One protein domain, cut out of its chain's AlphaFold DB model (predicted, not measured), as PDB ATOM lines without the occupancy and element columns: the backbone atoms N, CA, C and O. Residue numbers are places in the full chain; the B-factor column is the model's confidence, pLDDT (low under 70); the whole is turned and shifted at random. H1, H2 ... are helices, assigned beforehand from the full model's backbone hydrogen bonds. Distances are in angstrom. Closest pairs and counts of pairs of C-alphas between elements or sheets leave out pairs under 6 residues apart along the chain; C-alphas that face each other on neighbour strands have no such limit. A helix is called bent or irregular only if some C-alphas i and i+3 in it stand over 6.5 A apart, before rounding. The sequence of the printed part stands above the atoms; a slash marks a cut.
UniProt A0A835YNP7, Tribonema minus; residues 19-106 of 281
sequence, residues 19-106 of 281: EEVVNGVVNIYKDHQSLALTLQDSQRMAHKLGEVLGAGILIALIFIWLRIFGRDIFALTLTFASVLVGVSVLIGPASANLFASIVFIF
ATOM      1  N   GLU A  19      17.494  -1.551  32.196       78.94
ATOM      2  CA  GLU A  19      16.745  -0.357  32.599       78.94
ATOM      3  C   GLU A  19      17.639   0.701  33.255       78.94
ATOM      4  O   GLU A  19      17.458   1.889  32.990       78.94
ATOM      5  N   GLU A  20      18.641   0.309  34.043       75.06
ATOM      6  CA  GLU A  20      19.611   1.234  34.644       75.06
ATOM      7  C   GLU A  20      20.537   1.866  33.614       75.06
ATOM      8  O   GLU A  20      20.781   3.072  33.679       75.06
ATOM      9  N   VAL A  21      20.980   1.106  32.605       78.69
ATOM     10  CA  VAL A  21      21.745   1.676  31.481       78.69
ATOM     11  C   VAL A  21      20.895   2.698  30.733       78.69
ATOM     12  O   VAL A  21      21.343   3.821  30.502       78.69
ATOM     13  N   VAL A  22      19.656   2.347  30.374       82.56
ATOM     14  CA  VAL A  22      18.759   3.249  29.634       82.56
ATOM     15  C   VAL A  22      18.447   4.500  30.456       82.56
ATOM     16  O   VAL A  22      18.583   5.617  29.950       82.56
ATOM     17  N   ASN A  23      18.093   4.348  31.732       82.69
ATOM     18  CA  ASN A  23      17.807   5.472  32.622       82.69
ATOM     19  C   ASN A  23      19.049   6.328  32.885       82.69
ATOM     20  O   ASN A  23      18.947   7.554  32.918       82.69
ATOM     21  N   GLY A  24      20.221   5.712  33.039       80.44
ATOM     22  CA  GLY A  24      21.496   6.405  33.181       80.44
ATOM     23  C   GLY A  24      21.812   7.252  31.953       80.44
ATOM     24  O   GLY A  24      22.061   8.446  32.088       80.44
ATOM     25  N   VAL A  25      21.698   6.688  30.747       83.75
ATOM     26  CA  VAL A  25      21.937   7.417  29.489       83.75
ATOM     27  C   VAL A  25      20.934   8.559  29.304       83.75
ATOM     28  O   VAL A  25      21.328   9.670  28.945       83.75
ATOM     29  N   VAL A  26      19.648   8.332  29.591       85.50
ATOM     30  CA  VAL A  26      18.612   9.377  29.512       85.50
ATOM     31  C   VAL A  26      18.869  10.499  30.519       85.50
ATOM     32  O   VAL A  26      18.705  11.669  30.175       85.50
ATOM     33  N   ASN A  27      19.281  10.172  31.745       83.56
ATOM     34  CA  ASN A  27      19.613  11.170  32.761       83.56
ATOM     35  C   ASN A  27      20.860  11.964  32.371       83.56
ATOM     36  O   ASN A  27      20.809  13.186  32.392       83.56
ATOM     37  N   ILE A  28      21.920  11.302  31.902       83.75
ATOM     38  CA  ILE A  28      23.135  11.967  31.408       83.75
ATOM     39  C   ILE A  28      22.798  12.922  30.254       83.75
ATOM     40  O   ILE A  28      23.281  14.053  30.223       83.75
ATOM     41  N   TYR A  29      21.933  12.513  29.323       86.25
ATOM     42  CA  TYR A  29      21.490  13.382  28.232       86.25
ATOM     43  C   TYR A  29      20.706  14.605  28.738       86.25
ATOM     44  O   TYR A  29      20.965  15.730  28.305       86.25
ATOM     45  N   LYS A  30      19.780  14.410  29.686       85.12
ATOM     46  CA  LYS A  30      19.031  15.505  30.329       85.12
ATOM     47  C   LYS A  30      19.944  16.445  31.121       85.12
ATOM     48  O   LYS A  30      19.755  17.660  31.073       85.12
ATOM     49  N   ASP A  31      20.951  15.907  31.797       83.38
ATOM     50  CA  ASP A  31      21.944  16.678  32.540       83.38
ATOM     51  C   ASP A  31      22.792  17.518  31.582       83.38
ATOM     52  O   ASP A  31      22.937  18.722  31.777       83.38
ATOM     53  N   HIS A  32      23.257  16.942  30.471       82.81
ATOM     54  CA  HIS A  32      23.956  17.694  29.428       82.81
ATOM     55  C   HIS A  32      23.094  18.807  28.821       82.81
ATOM     56  O   HIS A  32      23.578  19.924  28.622       82.81
ATOM     57  N   GLN A  33      21.817  18.531  28.549       85.94
ATOM     58  CA  GLN A  33      20.894  19.534  28.023       85.94
ATOM     59  C   GLN A  33      20.644  20.664  29.032       85.94
ATOM     60  O   GLN A  33      20.676  21.838  28.656       85.94
ATOM     61  N   SER A  34      20.431  20.340  30.309       77.12
ATOM     62  CA  SER A  34      20.193  21.338  31.359       77.12
ATOM     63  C   SER A  34      21.435  22.186  31.649       77.12
ATOM     64  O   SER A  34      21.319  23.398  31.844       77.12
ATOM     65  N   LEU A  35      22.633  21.598  31.572       77.25
ATOM     66  CA  LEU A  35      23.902  22.324  31.636       77.25
ATOM     67  C   LEU A  35      24.055  23.300  30.464       77.25
ATOM     68  O   LEU A  35      24.388  24.464  30.683       77.25
ATOM     69  N   ALA A  36      23.781  22.858  29.231       77.25
ATOM     70  CA  ALA A  36      23.868  23.715  28.050       77.25
ATOM     71  C   ALA A  36      22.906  24.912  28.135       77.25
ATOM     72  O   ALA A  36      23.300  26.045  27.847       77.25
ATOM     73  N   LEU A  37      21.674  24.678  28.600       80.38
ATOM     74  CA  LEU A  37      20.690  25.734  28.853       80.38
ATOM     75  C   LEU A  37      21.162  26.704  29.949       80.38
ATOM     76  O   LEU A  37      21.138  27.915  29.748       80.38
ATOM     77  N   THR A  38      21.691  26.187  31.063       78.06
ATOM     78  CA  THR A  38      22.211  27.004  32.176       78.06
ATOM     79  C   THR A  38      23.371  27.907  31.742       78.06
ATOM     80  O   THR A  38      23.457  29.069  32.152       78.06
ATOM     81  N   LEU A  39      24.270  27.400  30.892       77.19
ATOM     82  CA  LEU A  39      25.370  28.183  30.328       77.19
ATOM     83  C   LEU A  39      24.858  29.287  29.397       77.19
ATOM     84  O   LEU A  39      25.315  30.427  29.500       77.19
ATOM     85  N   GLN A  40      23.895  28.976  28.526       84.69
ATOM     86  CA  GLN A  40      23.286  29.963  27.634       84.69
ATOM     87  C   GLN A  40      22.573  31.071  28.422       84.69
ATOM     88  O   GLN A  40      22.726  32.253  28.103       84.69
ATOM     89  N   ASP A  41      21.838  30.717  29.473       80.25
ATOM     90  CA  ASP A  41      21.148  31.692  30.317       80.25
ATOM     91  C   ASP A  41      22.135  32.543  31.120       80.25
ATOM     92  O   ASP A  41      21.963  33.758  31.216       80.25
ATOM     93  N   SER A  42      23.233  31.957  31.600       77.62
ATOM     94  CA  SER A  42      24.313  32.705  32.261       77.62
ATOM     95  C   SER A  42      24.975  33.720  31.323       77.62
ATOM     96  O   SER A  42      25.209  34.865  31.714       77.62
ATOM     97  N   GLN A  43      25.217  33.345  30.063       79.44
ATOM     98  CA  GLN A  43      25.739  34.258  29.040       79.44
ATOM     99  C   GLN A  43      24.750  35.383  28.713       79.44
ATOM    100  O   GLN A  43      25.152  36.541  28.593       79.44
ATOM    101  N   ARG A  44      23.450  35.075  28.616       79.81
ATOM    102  CA  ARG A  44      22.400  36.084  28.404       79.81
ATOM    103  C   ARG A  44      22.297  37.056  29.575       79.81
ATOM    104  O   ARG A  44      22.223  38.261  29.343       79.81
ATOM    105  N   MET A  45      22.335  36.563  30.813       79.75
ATOM    106  CA  MET A  45      22.340  37.407  32.012       79.75
ATOM    107  C   MET A  45      23.563  38.329  32.036       79.75
ATOM    108  O   MET A  45      23.419  39.530  32.264       79.75
ATOM    109  N   ALA A  46      24.751  37.801  31.726       80.62
ATOM    110  CA  ALA A  46      25.974  38.596  31.640       80.62
ATOM    111  C   ALA A  46      25.888  39.675  30.547       80.62
ATOM    112  O   ALA A  46      26.263  40.823  30.784       80.62
ATOM    113  N   HIS A  47      25.340  39.341  29.376       83.62
ATOM    114  CA  HIS A  47      25.146  40.303  28.293       83.62
ATOM    115  C   HIS A  47      24.168  41.418  28.686       83.62
ATOM    116  O   HIS A  47      24.469  42.590  28.479       83.62
ATOM    117  N   LYS A  48      23.043  41.076  29.325       85.25
ATOM    118  CA  LYS A  48      22.056  42.052  29.814       85.25
ATOM    119  C   LYS A  48      22.642  42.994  30.867       85.25
ATOM    120  O   LYS A  48      22.388  44.193  30.818       85.25
ATOM    121  N   LEU A  49      23.466  42.484  31.784       85.38
ATOM    122  CA  LEU A  49      24.208  43.325  32.730       85.38
ATOM    123  C   LEU A  49      25.185  44.259  32.006       85.38
ATOM    124  O   LEU A  49      25.267  45.440  32.342       85.38
ATOM    125  N   GLY A  50      25.879  43.751  30.986       88.31
ATOM    126  CA  GLY A  50      26.750  44.545  30.122       88.31
ATOM    127  C   GLY A  50      26.008  45.671  29.397       88.31
ATOM    128  O   GLY A  50      26.491  46.799  29.386       88.31
ATOM    129  N   GLU A  51      24.814  45.406  28.861       90.12
ATOM    130  CA  GLU A  51      23.958  46.424  28.232       90.12
ATOM    131  C   GLU A  51      23.555  47.525  29.229       90.12
ATOM    132  O   GLU A  51      23.634  48.707  28.898       90.12
ATOM    133  N   VAL A  52      23.174  47.162  30.461       87.75
ATOM    134  CA  VAL A  52      22.800  48.130  31.512       87.75
ATOM    135  C   VAL A  52      23.991  49.000  31.921       87.75
ATOM    136  O   VAL A  52      23.866  50.225  31.998       87.75
ATOM    137  N   LEU A  53      25.160  48.394  32.149       88.06
ATOM    138  CA  LEU A  53      26.389  49.133  32.461       88.06
ATOM    139  C   LEU A  53      26.809  50.035  31.294       88.06
ATOM    140  O   LEU A  53      27.152  51.199  31.505       88.06
ATOM    141  N   GLY A  54      26.727  49.524  30.064       91.00
ATOM    142  CA  GLY A  54      27.014  50.271  28.843       91.00
ATOM    143  C   GLY A  54      26.100  51.483  28.669       91.00
ATOM    144  O   GLY A  54      26.585  52.570  28.357       91.00
ATOM    145  N   ALA A  55      24.801  51.341  28.947       89.38
ATOM    146  CA  ALA A  55      23.856  52.455  28.939       89.38
ATOM    147  C   ALA A  55      24.229  53.535  29.971       89.38
ATOM    148  O   ALA A  55      24.194  54.724  29.658       89.38
ATOM    149  N   GLY A  56      24.655  53.137  31.174       87.62
ATOM    150  CA  GLY A  56      25.152  54.067  32.194       87.62
ATOM    151  C   GLY A  56      26.396  54.843  31.745       87.62
ATOM    152  O   GLY A  56      26.456  56.065  31.898       87.62
ATOM    153  N   ILE A  57      27.364  54.158  31.126       91.94
ATOM    154  CA  ILE A  57      28.570  54.788  30.564       91.94
ATOM    155  C   ILE A  57      28.201  55.755  29.431       91.94
ATOM    156  O   ILE A  57      28.725  56.867  29.381       91.94
ATOM    157  N   LEU A  58      27.270  55.376  28.551       91.75
ATOM    158  CA  LEU A  58      26.794  56.238  27.467       91.75
ATOM    159  C   LEU A  58      26.167  57.530  28.005       91.75
ATOM    160  O   LEU A  58      26.479  58.612  27.511       91.75
ATOM    161  N   ILE A  59      25.335  57.434  29.046       87.19
ATOM    162  CA  ILE A  59      24.758  58.603  29.723       87.19
ATOM    163  C   ILE A  59      25.874  59.508  30.259       87.19
ATOM    164  O   ILE A  59      25.856  60.713  30.007       87.19
ATOM    165  N   ALA A  60      26.880  58.946  30.935       87.56
ATOM    166  CA  ALA A  60      28.018  59.716  31.440       87.56
ATOM    167  C   ALA A  60      28.808  60.416  30.313       87.56
ATOM    168  O   ALA A  60      29.201  61.574  30.459       87.56
ATOM    169  N   LEU A  61      28.993  59.760  29.162       89.94
ATOM    170  CA  LEU A  61      29.638  60.360  27.989       89.94
ATOM    171  C   LEU A  61      28.820  61.516  27.398       89.94
ATOM    172  O   LEU A  61      29.404  62.537  27.036       89.94
ATOM    173  N   ILE A  62      27.488  61.402  27.349       87.56
ATOM    174  CA  ILE A  62      26.600  62.493  26.910       87.56
ATOM    175  C   ILE A  62      26.781  63.724  27.809       87.56
ATOM    176  O   ILE A  62      26.875  64.843  27.306       87.56
ATOM    177  N   PHE A  63      26.901  63.532  29.126       85.19
ATOM    178  CA  PHE A  63      27.174  64.622  30.067       85.19
ATOM    179  C   PHE A  63      28.512  65.318  29.812       85.19
ATOM    180  O   PHE A  63      28.571  66.551  29.781       85.19
ATOM    181  N   ILE A  64      29.577  64.542  29.601       87.88
ATOM    182  CA  ILE A  64      30.909  65.077  29.284       87.88
ATOM    183  C   ILE A  64      30.861  65.856  27.964       87.88
ATOM    184  O   ILE A  64      31.385  66.967  27.879       87.88
ATOM    185  N   TRP A  65      30.184  65.313  26.952       88.38
ATOM    186  CA  TRP A  65      30.031  65.952  25.649       88.38
ATOM    187  C   TRP A  65      29.288  67.289  25.755       88.38
ATOM    188  O   TRP A  65      29.807  68.314  25.320       88.38
ATOM    189  N   LEU A  66      28.133  67.331  26.428       86.00
ATOM    190  CA  LEU A  66      27.369  68.569  26.642       86.00
ATOM    191  C   LEU A  66      28.181  69.657  27.365       86.00
ATOM    192  O   LEU A  66      27.997  70.845  27.085       86.00
ATOM    193  N   ARG A  67      29.112  69.262  28.246       83.25
ATOM    194  CA  ARG A  67      30.030  70.188  28.923       83.25
ATOM    195  C   ARG A  67      31.045  70.818  27.987       83.25
ATOM    196  O   ARG A  67      31.294  72.015  28.112       83.25
ATOM    197  N   ILE A  68      31.594  70.050  27.052       87.25
ATOM    198  CA  ILE A  68      32.571  70.543  26.070       87.25
ATOM    199  C   ILE A  68      31.936  71.596  25.149       87.25
ATOM    200  O   ILE A  68      32.570  72.600  24.841       87.25
ATOM    201  N   PHE A  69      30.665  71.425  24.773       86.06
ATOM    202  CA  PHE A  69      29.935  72.372  23.916       86.06
ATOM    203  C   PHE A  69      29.378  73.604  24.655       86.06
ATOM    204  O   PHE A  69      28.612  74.372  24.074       86.06
ATOM    205  N   GLY A  70      29.739  73.808  25.928       79.25
ATOM    206  CA  GLY A  70      29.391  75.019  26.678       79.25
ATOM    207  C   GLY A  70      27.896  75.191  26.965       79.25
ATOM    208  O   GLY A  70      27.449  76.309  27.215       79.25
ATOM    209  N   ARG A  71      27.103  74.110  26.922       78.94
ATOM    210  CA  ARG A  71      25.681  74.151  27.293       78.94
ATOM    211  C   ARG A  71      25.526  74.260  28.808       78.94
ATOM    212  O   ARG A  71      26.312  73.691  29.565       78.94
ATOM    213  N   ASP A  72      24.486  74.965  29.247       77.62
ATOM    214  CA  ASP A  72      24.103  74.987  30.656       77.62
ATOM    215  C   ASP A  72      23.525  73.620  31.057       77.62
ATOM    216  O   ASP A  72      22.463  73.204  30.591       77.62
ATOM    217  N   ILE A  73      24.271  72.890  31.889       79.38
ATOM    218  CA  ILE A  73      23.941  71.533  32.348       79.38
ATOM    219  C   ILE A  73      23.254  71.576  33.713       79.38
ATOM    220  O   ILE A  73      22.918  70.524  34.251       79.38
ATOM    221  N   PHE A  74      23.046  72.750  34.317       82.00
ATOM    222  CA  PHE A  74      22.530  72.829  35.683       82.00
ATOM    223  C   PHE A  74      21.145  72.179  35.806       82.00
ATOM    224  O   PHE A  74      20.943  71.307  36.653       82.00
ATOM    225  N   ALA A  75      20.228  72.507  34.890       80.56
ATOM    226  CA  ALA A  75      18.887  71.925  34.854       80.56
ATOM    227  C   ALA A  75      18.909  70.402  34.625       80.56
ATOM    228  O   ALA A  75      18.236  69.662  35.337       80.56
ATOM    229  N   LEU A  76      19.734  69.919  33.686       81.19
ATOM    230  CA  LEU A  76      19.876  68.485  33.405       81.19
ATOM    231  C   LEU A  76      20.488  67.735  34.594       81.19
ATOM    232  O   LEU A  76      19.999  66.679  34.980       81.19
ATOM    233  N   THR A  77      21.522  68.292  35.218       83.00
ATOM    234  CA  THR A  77      22.175  67.691  36.389       83.00
ATOM    235  C   THR A  77      21.200  67.575  37.553       83.00
ATOM    236  O   THR A  77      21.175  66.548  38.222       83.00
ATOM    237  N   LEU A  78      20.353  68.587  37.761       85.94
ATOM    238  CA  LEU A  78      19.333  68.565  38.806       85.94
ATOM    239  C   LEU A  78      18.294  67.456  38.569       85.94
ATOM    240  O   LEU A  78      17.951  66.728  39.499       85.94
ATOM    241  N   THR A  79      17.838  67.280  37.325       85.06
ATOM    242  CA  THR A  79      16.919  66.189  36.959       85.06
ATOM    243  C   THR A  79      17.569  64.815  37.112       85.06
ATOM    244  O   THR A  79      16.943  63.884  37.607       85.06
ATOM    245  N   PHE A  80      18.835  64.654  36.733       84.81
ATOM    246  CA  PHE A  80      19.523  63.377  36.917       84.81
ATOM    247  C   PHE A  80      19.853  63.090  38.382       84.81
ATOM    248  O   PHE A  80      19.777  61.938  38.801       84.81
ATOM    249  N   ALA A  81      20.156  64.113  39.182       87.44
ATOM    250  CA  ALA A  81      20.349  63.963  40.618       87.44
ATOM    251  C   ALA A  81      19.077  63.434  41.297       87.44
ATOM    252  O   ALA A  81      19.169  62.521  42.116       87.44
ATOM    253  N   SER A  82      17.889  63.929  40.927       89.50
ATOM    254  CA  SER A  82      16.632  63.410  41.482       89.50
ATOM    255  C   SER A  82      16.364  61.957  41.069       89.50
ATOM    256  O   SER A  82      15.960  61.152  41.909       89.50
ATOM    257  N   VAL A  83      16.670  61.583  39.820       88.62
ATOM    258  CA  VAL A  83      16.591  60.185  39.357       88.62
ATOM    259  C   VAL A  83      17.567  59.290  40.125       88.62
ATOM    260  O   VAL A  83      17.176  58.216  40.578       88.62
ATOM    261  N   LEU A  84      18.813  59.727  40.329       88.12
ATOM    262  CA  LEU A  84      19.816  58.972  41.085       88.12
ATOM    263  C   LEU A  84      19.411  58.768  42.546       88.12
ATOM    264  O   LEU A  84      19.631  57.687  43.086       88.12
ATOM    265  N   VAL A  85      18.786  59.767  43.174       92.38
ATOM    266  CA  VAL A  85      18.208  59.618  44.519       92.38
ATOM    267  C   VAL A  85      17.066  58.599  44.509       92.38
ATOM    268  O   VAL A  85      17.003  57.745  45.387       92.38
ATOM    269  N   GLY A  86      16.199  58.620  43.494       91.38
ATOM    270  CA  GLY A  86      15.164  57.593  43.334       91.38
ATOM    271  C   GLY A  86      15.753  56.180  43.227       91.38
ATOM    272  O   GLY A  86      15.314  55.265  43.920       91.38
ATOM    273  N   VAL A  87      16.800  56.009  42.416       88.06
ATOM    274  CA  VAL A  87      17.500  54.727  42.246       88.06
ATOM    275  C   VAL A  87      18.233  54.300  43.523       88.06
ATOM    276  O   VAL A  87      18.226  53.115  43.861       88.06
ATOM    277  N   SER A  88      18.834  55.228  44.271       90.44
ATOM    278  CA  SER A  88      19.559  54.899  45.504       90.44
ATOM    279  C   SER A  88      18.633  54.379  46.603       90.44
ATOM    280  O   SER A  88      19.018  53.462  47.326       90.44
ATOM    281  N   VAL A  89      17.395  54.876  46.687       92.62
ATOM    282  CA  VAL A  89      16.378  54.348  47.610       92.62
ATOM    283  C   VAL A  89      15.982  52.915  47.240       92.62
ATOM    284  O   VAL A  89      15.804  52.085  48.130       92.62
ATOM    285  N   LEU A  90      15.906  52.591  45.944       90.31
ATOM    286  CA  LEU A  90      15.589  51.235  45.476       90.31
ATOM    287  C   LEU A  90      16.730  50.240  45.745       90.31
ATOM    288  O   LEU A  90      16.476  49.102  46.134       90.31
ATOM    289  N   ILE A  91      17.986  50.659  45.556       90.00
ATOM    290  CA  ILE A  91      19.169  49.795  45.719       90.00
ATOM    291  C   ILE A  91      19.660  49.754  47.175       90.00
ATOM    292  O   ILE A  91      20.295  48.782  47.585       90.00
ATOM    293  N   GLY A  92      19.352  50.769  47.983       92.19
ATOM    294  CA  GLY A  92      19.817  50.917  49.364       92.19
ATOM    295  C   GLY A  92      19.675  49.652  50.222       92.19
ATOM    296  O   GLY A  92      20.681  49.206  50.781       92.19
ATOM    297  N   PRO A  93      18.489  49.014  50.290       92.19
ATOM    298  CA  PRO A  93      18.303  47.768  51.036       92.19
ATOM    299  C   PRO A  93      19.184  46.621  50.530       92.19
ATOM    300  O   PRO A  93      19.751  45.878  51.330       92.19
ATOM    301  N   ALA A  94      19.347  46.492  49.208       90.88
ATOM    302  CA  ALA A  94      20.221  45.480  48.628       90.88
ATOM    303  C   ALA A  94      21.671  45.718  49.065       90.88
ATOM    304  O   ALA A  94      22.286  44.808  49.614       90.88
ATOM    305  N   SER A  95      22.185  46.943  48.929       90.69
ATOM    306  CA  SER A  95      23.540  47.312  49.366       90.69
ATOM    307  C   SER A  95      23.775  47.072  50.858       90.69
ATOM    308  O   SER A  95      24.826  46.552  51.235       90.69
ATOM    309  N   ALA A  96      22.797  47.389  51.710       92.94
ATOM    310  CA  ALA A  96      22.873  47.110  53.142       92.94
ATOM    311  C   ALA A  96      22.969  45.598  53.420       92.94
ATOM    312  O   ALA A  96      23.822  45.165  54.194       92.94
ATOM    313  N   ASN A  97      22.161  44.787  52.729       94.19
ATOM    314  CA  ASN A  97      22.198  43.329  52.839       94.19
ATOM    315  C   ASN A  97      23.520  42.736  52.322       94.19
ATOM    316  O   ASN A  97      24.048  41.805  52.938       94.19
ATOM    317  N   LEU A  98      24.083  43.272  51.229       92.62
ATOM    318  CA  LEU A  98      25.412  42.884  50.734       92.62
ATOM    319  C   LEU A  98      26.471  43.141  51.817       92.62
ATOM    320  O   LEU A  98      27.238  42.245  52.164       92.62
ATOM    321  N   PHE A  99      26.488  44.349  52.387       94.44
ATOM    322  CA  PHE A  99      27.467  44.735  53.402       94.44
ATOM    323  C   PHE A  99      27.345  43.888  54.674       94.44
ATOM    324  O   PHE A  99      28.346  43.358  55.158       94.44
ATOM    325  N   ALA A 100      26.123  43.686  55.175       95.19
ATOM    326  CA  ALA A 100      25.866  42.826  56.328       95.19
ATOM    327  C   ALA A 100      26.362  41.390  56.090       95.19
ATOM    328  O   ALA A 100      26.981  40.795  56.971       95.19
ATOM    329  N   SER A 101      26.155  40.860  54.880       94.94
ATOM    330  CA  SER A 101      26.623  39.527  54.486       94.94
ATOM    331  C   SER A 101      28.153  39.415  54.498       94.94
ATOM    332  O   SER A 101      28.693  38.437  55.014       94.94
ATOM    333  N   ILE A 102      28.857  40.432  53.988       93.44
ATOM    334  CA  ILE A 102      30.328  40.482  53.978       93.44
ATOM    335  C   ILE A 102      30.876  40.529  55.406       93.44
ATOM    336  O   ILE A 102      31.753  39.738  55.752       93.44
ATOM    337  N   VAL A 103      30.346  41.419  56.251       95.69
ATOM    338  CA  VAL A 103      30.775  41.538  57.656       95.69
ATOM    339  C   VAL A 103      30.540  40.224  58.405       95.69
ATOM    340  O   VAL A 103      31.412  39.763  59.141       95.69
ATOM    341  N   PHE A 104      29.396  39.581  58.186       95.12
ATOM    342  CA  PHE A 104      29.051  38.317  58.827       95.12
ATOM    343  C   PHE A 104      30.036  37.186  58.484       95.12
ATOM    344  O   PHE A 104      30.535  36.509  59.384       95.12
ATOM    345  N   ILE A 105      30.373  37.004  57.204       94.19
ATOM    346  CA  ILE A 105      31.263  35.915  56.778       94.19
ATOM    347  C   ILE A 105      32.737  36.216  57.068       94.19
ATOM    348  O   ILE A 105      33.438  35.356  57.602       94.19
ATOM    349  N   PHE A 106      33.222  37.416  56.737       93.31
ATOM    350  CA  PHE A 106      34.655  37.722  56.814       93.31
ATOM    351  C   PHE A 106      35.107  38.218  58.184       93.31
ATOM    352  O   PHE A 106      36.227  37.913  58.591       93.31
TER     353      PHE A 106
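AT A GLANCE: This is residues 19 to 106 of the 281 residues of a protein of Tribonema minus (UniProt A0A835YNP7). Picture an open, lopsided V: one very long helix, H1, makes the longest axis, and from its far end a shorter helix, H2, folds back without touching it, with a bend partway along it. The space between the two limbs is empty, and most of each limb stands free. The printed part has 88 residues with two named helices, H1 then H2, and no named strand; its class is all helix. The whole is extended, with a radius of gyration of the C-alphas of 23.1 A and spans of 76 by 36 by 21 A.

HOW THE PARTS SIT: Start at Glu 19, where H1, residues 19 to 68, begins; residues 19 to 62 of it stand free. A tight link of 5 residues leads from H1 to H2, residues 74 to 106. By its hydrogen bonds H2 was assigned as one helix, but it is bent: C-alphas 90 and 93 are 7.1 A apart. Its arms are H2a, residues 74 to 90, and H2b, residues 93 to 106, at a steep tilt of 56 degrees. H1 is apart from H2a, with no C-alpha of the one within 8 A of the other, and apart from H2b by the same measure. In H1, H2a and H2b every O i to N i+4 pair is within hydrogen-bond range.

IN THESE COORDINATES: Find C-alpha 19 at (16.745, -0.357, 32.599); from there H1 runs 72.9 A to C-alpha 68 at (32.571, 70.543, 26.070). H2a covers 24.7 A from Phe 74 to Leu 90. H2b covers 20.0 A from Pro 93 to C-alpha 106 at (34.655, 37.722, 56.814).

THE WHOLE: The two C-alphas farthest apart, those of Glu 19 and Gly 70, are 76.7 A apart. The printed part has no cut. Its mean pLDDT is 86.1, and no printed residue is under 70.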